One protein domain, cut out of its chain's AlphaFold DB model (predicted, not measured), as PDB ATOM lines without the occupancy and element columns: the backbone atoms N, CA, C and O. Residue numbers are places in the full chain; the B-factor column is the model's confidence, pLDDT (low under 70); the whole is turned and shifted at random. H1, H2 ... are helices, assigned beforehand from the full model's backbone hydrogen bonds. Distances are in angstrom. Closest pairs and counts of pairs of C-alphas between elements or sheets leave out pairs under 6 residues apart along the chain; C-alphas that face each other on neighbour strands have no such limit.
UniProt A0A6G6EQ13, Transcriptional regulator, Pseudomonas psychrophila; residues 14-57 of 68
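This is residues 14 to 57 of the 68 residues of the protein "Transcriptional regulator" of Pseudomonas psychrophila (UniProt A0A6G6EQ13). This is a long helical hairpin: two nearly straight helices, H1 and the longer H2, lie side by side and run opposite ways, joined at one end by a tight turn. H2 makes the length of the rod, and its last part reaches beyond the end of H1, while the few residues before H1 fold back toward H2. The printed part has 44 residues with two named helices, H1 then H2, and no named strand; the class is all helix. The whole is only just loose, close to compact, with a radius of gyration of the C-alphas of 11.2 A, and the C-alphas span 38 by 16 by 7 A.

Start at C-alpha 14, at (144.604, 310.285, 242.786), and go on to Glu 17, where H1 begins at (137.413, 309.428, 245.020). H1 holds residues 17 to 31 and is 20.3 A long from first to last C-alpha. Then look for Pro 35 at (143.874, 290.685, 235.561); from there H2, residues 35 to 56, runs 31.5 A to C-alpha 56 at (140.137, 314.176, 256.221).

Compare H1 with H2 and you find a helical hairpin: they run opposite ways at a shallow tilt of 8 degrees. They touch, with 10 pairs of C-alphas within 8 A, and their centres are 11.4 A apart. Look near the link for their closest C-alphas, those of Ala 31 and Phe 37, 6.0 A apart. In both H1 and H2 every backbone O i to N i+4 pair is within hydrogen-bond range.

The two C-alphas farthest apart are those of Asp 33 and Asn 57, 37.9 A from each other. The printed part has no cut, and the link from H1 to H2, of 3 residues, is tight. Read the B-factor column for the confidence: the mean pLDDT of the printed part is 82.0, and residues 54 to 57 are under 70.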
ATOM      1  N   LEU A  14     145.728 310.987 242.148       79.56
ATOM      2  CA  LEU A  14     144.604 310.285 242.786       79.56
ATOM      3  C   LEU A  14     144.254 310.923 244.136       79.56
ATOM      4  O   LEU A  14     144.378 310.293 245.188       79.56
ATOM      5  N   LYS A  15     143.878 312.206 244.115       76.62
ATOM      6  CA  LYS A  15     143.630 313.001 245.329       76.62
ATOM      7  C   LYS A  15     142.179 312.983 245.784       76.62
ATOM      8  O   LYS A  15     141.907 313.460 246.879       76.62
ATOM      9  N   THR A  16     141.271 312.459 244.970       80.94
ATOM     10  CA  THR A  16     139.842 312.368 245.275       80.94
ATOM     11  C   THR A  16     139.288 310.997 244.894       80.94
ATOM     12  O   THR A  16     139.905 310.241 244.138       80.94
ATOM     13  N   GLU A  17     138.114 310.653 245.428       79.56
ATOM     14  CA  GLU A  17     137.413 309.428 245.020       79.56
ATOM     15  C   GLU A  17     136.986 309.467 243.544       79.56
ATOM     16  O   GLU A  17     136.986 308.425 242.890       79.56
ATOM     17  N   GLU A  18     136.700 310.653 242.999       82.25
ATOM     18  CA  GLU A  18     136.393 310.846 241.576       82.25
ATOM     19  C   GLU A  18     137.615 310.569 240.691       82.25
ATOM     20  O   GLU A  18     137.504 309.824 239.716       82.25
ATOM     21  N   ASP A  19     138.802 311.053 241.073       82.75
ATOM     22  CA  ASP A  19     140.051 310.759 240.349       82.75
ATOM     23  C   ASP A  19     140.368 309.258 240.346       82.75
ATOM     24  O   ASP A  19     140.821 308.697 239.346       82.75
ATOM     25  N   ILE A  20     140.098 308.584 241.467       84.56
ATOM     26  CA  ILE A  20     140.224 307.129 241.590       84.56
ATOM     27  C   ILE A  20     139.255 306.412 240.644       84.56
ATOM     28  O   ILE A  20     139.645 305.429 240.012       84.56
ATOM     29  N   GLY A  21     138.016 306.896 240.536       85.19
ATOM     30  CA  GLY A  21     137.016 306.369 239.610       85.19
ATOM     31  C   GLY A  21     137.472 306.474 238.156       85.19
ATOM     32  O   GLY A  21     137.516 305.461 237.459       85.19
ATOM     33  N   HIS A  22     137.911 307.663 237.734       86.69
ATOM     34  CA  HIS A  22     138.442 307.890 236.386       86.69
ATOM     35  C   HIS A  22     139.689 307.043 236.095       86.69
ATOM     36  O   HIS A  22     139.832 306.501 235.000       86.69
ATOM     37  N   TYR A  23     140.582 306.873 237.073       85.31
ATOM     38  CA  TYR A  23     141.763 306.022 236.923       85.31
ATOM     39  C   TYR A  23     141.408 304.546 236.751       85.31
ATOM     40  O   TYR A  23     142.006 303.871 235.914       85.31
ATOM     41  N   LEU A  24     140.444 304.032 237.518       83.62
ATOM     42  CA  LEU A  24     139.993 302.646 237.392       83.62
ATOM     43  C   LEU A  24     139.262 302.395 236.076       83.62
ATOM     44  O   LEU A  24     139.428 301.325 235.499       83.62
ATOM     45  N   GLU A  25     138.490 303.366 235.596       87.00
ATOM     46  CA  GLU A  25     137.846 303.299 234.286       87.00
ATOM     47  C   GLU A  25     138.875 303.270 233.153       87.00
ATOM     48  O   GLU A  25     138.853 302.348 232.341       87.00
ATOM     49  N   ALA A  26     139.847 304.186 233.164       87.94
ATOM     50  CA  ALA A  26     140.945 304.171 232.200       87.94
ATOM     51  C   ALA A  26     141.741 302.856 232.268       87.94
ATOM     52  O   ALA A  26     142.051 302.259 231.240       87.94
ATOM     53  N   CYS A  27     142.015 302.357 233.480       86.50
ATOM     54  CA  CYS A  27     142.692 301.075 233.665       86.50
ATOM     55  C   CYS A  27     141.861 299.898 233.159       86.50
ATOM     56  O   CYS A  27     142.444 298.953 232.654       86.50
ATOM     57  N   ARG A  28     140.533 299.911 233.308       83.31
ATOM     58  CA  ARG A  28     139.648 298.857 232.790       83.31
ATOM     59  C   ARG A  28     139.687 298.825 231.267       83.31
ATOM     60  O   ARG A  28     139.770 297.745 230.691       83.31
ATOM     61  N   ASP A  29     139.638 299.995 230.644       86.81
ATOM     62  CA  ASP A  29     139.624 300.118 229.191       86.81
ATOM     63  C   ASP A  29     140.996 299.751 228.581       86.81
ATOM     64  O   ASP A  29     141.046 299.133 227.519       86.81
ATOM     65  N   GLU A  30     142.108 300.041 229.273       84.88
ATOM     66  CA  GLU A  30     143.462 299.612 228.872       84.88
ATOM     67  C   GLU A  30     143.800 298.158 229.235       84.88
ATOM     68  O   GLU A  30     144.564 297.517 228.512       84.88
ATOM     69  N   ALA A  31     143.278 297.626 230.347       83.44
ATOM     70  CA  ALA A  31     143.672 296.315 230.867       83.44
ATOM     71  C   ALA A  31     143.327 295.165 229.918       83.44
ATOM     72  O   ALA A  31     144.002 294.137 229.960       83.44
ATOM     73  N   GLY A  32     142.287 295.307 229.088       80.56
ATOM     74  CA  GLY A  32     141.798 294.221 228.239       80.56
ATOM     75  C   GLY A  32     141.541 292.949 229.058       80.56
ATOM     76  O   GLY A  32     140.690 292.948 229.944       80.56
ATOM     77  N   ASP A  33     142.325 291.897 228.793       78.62
ATOM     78  CA  ASP A  33     142.289 290.599 229.486       78.62
ATOM     79  C   ASP A  33     143.452 290.388 230.486       78.62
ATOM     80  O   ASP A  33     143.780 289.249 230.824       78.62
ATOM     81  N   ASP A  34     144.110 291.451 230.970       84.94
ATOM     82  CA  ASP A  34     145.177 291.351 231.979       84.94
ATOM     83  C   ASP A  34     144.654 291.603 233.415       84.94
ATOM     84  O   ASP A  34     144.621 292.743 233.902       84.94
ATOM     85  N   PRO A  35     144.299 290.544 234.171       82.69
ATOM     86  CA  PRO A  35     143.874 290.685 235.561       82.69
ATOM     87  C   PRO A  35     145.005 291.154 236.492       82.69
ATOM     88  O   PRO A  35     144.724 291.735 237.546       82.69
ATOM     89  N   ALA A  36     146.277 290.939 236.137       87.50
ATOM     90  CA  ALA A  36     147.405 291.411 236.935       87.50
ATOM     91  C   ALA A  36     147.549 292.938 236.846       87.50
ATOM     92  O   ALA A  36     147.929 293.580 237.833       87.50
ATOM     93  N   PHE A  37     147.184 293.534 235.706       83.88
ATOM     94  CA  PHE A  37     147.120 294.984 235.540       83.88
ATOM     95  C   PHE A  37     146.087 295.612 236.484       83.88
ATOM     96  O   PHE A  37     146.421 296.524 237.248       83.88
ATOM     97  N   ILE A  38     144.865 295.067 236.519       84.75
ATOM     98  CA  ILE A  38     143.801 295.542 237.420       84.75
ATOM     99  C   ILE A  38     144.199 295.356 238.887       84.75
ATOM    100  O   ILE A  38     144.044 296.281 239.685       84.75
ATOM    101  N   ALA A  39     144.789 294.215 239.257       87.75
ATOM    102  CA  ALA A  39     145.275 293.991 240.621       87.75
ATOM    103  C   ALA A  39     146.309 295.052 241.052       87.75
ATOM    104  O   ALA A  39     146.281 295.548 242.182       87.75
ATOM    105  N   LYS A  40     147.196 295.460 240.137       86.81
ATOM    106  CA  LYS A  40     148.197 296.502 240.393       86.81
ATOM    107  C   LYS A  40     147.578 297.900 240.494       86.81
ATOM    108  O   LYS A  40     148.010 298.687 241.340       86.81
ATOM    109  N   ALA A  41     146.576 298.206 239.671       86.31
ATOM    110  CA  ALA A  41     145.809 299.449 239.754       86.31
ATOM    111  C   ALA A  41     145.051 299.548 241.090       86.31
ATOM    112  O   ALA A  41     145.134 300.567 241.775       86.31
ATOM    113  N   LEU A  42     144.416 298.458 241.530       85.25
ATOM    114  CA  LEU A  42     143.733 298.380 242.824       85.25
ATOM    115  C   LEU A  42     144.689 298.600 244.005       85.25
ATOM    116  O   LEU A  42     144.344 299.315 244.944       85.25
ATOM    117  N   GLY A  43     145.912 298.064 243.944       86.69
ATOM    118  CA  GLY A  43     146.939 298.325 244.959       86.69
ATOM    119  C   GLY A  43     147.323 299.809 245.065       86.69
ATOM    120  O   GLY A  43     147.529 300.323 246.165       86.69
ATOM    121  N   ARG A  44     147.365 300.529 243.936       85.75
ATOM    122  CA  ARG A  44     147.605 301.983 243.915       85.75
ATOM    123  C   ARG A  44     146.434 302.767 244.490       85.75
ATOM    124  O   ARG A  44     146.647 303.664 245.303       85.75
ATOM    125  N   VAL A  45     145.215 302.391 244.116       84.94
ATOM    126  CA  VAL A  45     143.984 302.997 244.635       84.94
ATOM    127  C   VAL A  45     143.866 302.813 246.146       84.94
ATOM    128  O   VAL A  45     143.526 303.763 246.846       84.94
ATOM    129  N   ALA A  46     144.196 301.632 246.675       87.25
ATOM    130  CA  ALA A  46     144.179 301.382 248.116       87.25
ATOM    131  C   ALA A  46     145.096 302.355 248.881       87.25
ATOM    132  O   ALA A  46     144.673 302.962 249.863       87.25
ATOM    133  N   LYS A  47     146.319 302.577 248.378       83.00
ATOM    134  CA  LYS A  47     147.278 303.528 248.963       83.00
ATOM    135  C   LYS A  47     146.806 304.985 248.858       83.00
ATOM    136  O   LYS A  47     146.961 305.760 249.804       83.00
ATOM    137  N   ALA A  48     146.213 305.358 247.724       85.00
ATOM    138  CA  ALA A  48     145.641 306.688 247.523       85.00
ATOM    139  C   ALA A  48     144.491 306.962 248.510       85.00
ATOM    140  O   ALA A  48     144.482 308.002 249.167       85.00
ATOM    141  N   ARG A  49     143.581 305.997 248.712       81.31
ATOM    142  CA  ARG A  49     142.481 306.111 249.689       81.31
ATOM    143  C   ARG A  49     142.969 306.207 251.130       81.31
ATOM    144  O   ARG A  49     142.393 306.955 251.913       81.31
ATOM    145  N   GLU A  50     144.025 305.483 251.490       81.62
ATOM    146  CA  GLU A  50     144.638 305.598 252.820       81.62
ATOM    147  C   GLU A  50     145.172 307.017 253.077       81.62
ATOM    148  O   GLU A  50     144.967 307.589 254.153       81.62
ATOM    149  N   THR A  51     145.789 307.613 252.053       79.69
ATOM    150  CA  THR A  51     146.297 308.990 252.101       79.69
ATOM    151  C   THR A  51     145.144 309.993 252.185       79.69
ATOM    152  O   THR A  51     145.166 310.870 253.043       79.69
ATOM    153  N   LEU A  52     144.095 309.820 251.373       77.81
ATOM    154  CA  LEU A  52     142.878 310.640 251.404       77.81
ATOM    155  C   LEU A  52     142.230 310.648 252.799       77.81
ATOM    156  O   LEU A  52     141.964 311.708 253.359       77.81
ATOM    157  N   LYS A  53     142.033 309.466 253.393       73.50
ATOM    158  CA  LYS A  53     141.437 309.315 254.727       73.50
ATOM    159  C   LYS A  53     142.265 310.007 255.816       73.50
ATOM    160  O   LYS A  53     141.718 310.522 256.786       73.50
ATOM    161  N   THR A  54     143.588 310.006 255.671       69.62
ATOM    162  CA  THR A  54     144.489 310.698 256.602       69.62
ATOM    163  C   THR A  54     144.332 312.218 256.531       69.62
ATOM    164  O   THR A  54     144.443 312.878 257.563       69.62
ATOM    165  N   LEU A  55     144.049 312.773 255.350       66.81
ATOM    166  CA  LEU A  55     143.857 314.214 255.168       66.81
ATOM    167  C   LEU A  55     142.510 314.704 255.721       66.81
ATOM    168  O   LEU A  55     142.454 315.799 256.270       66.81
ATOM    169  N   ASP A  56     141.460 313.883 255.642       66.38
ATOM    170  CA  ASP A  56     140.137 314.176 256.221       66.38
ATOM    171  C   ASP A  56     140.156 314.201 257.765       66.38
ATOM    172  O   ASP A  56     139.497 315.021 258.399       66.38
ATOM    173  N   ASN A  57     140.992 313.362 258.390       61.66
ATOM    174  CA  ASN A  57     141.110 313.250 259.849       61.66
ATOM    175  C   ASN A  57     142.249 314.099 260.455       61.66
ATOM    176  O   ASN A  57     142.762 313.780 261.533       61.66
TER     177      ASN A  57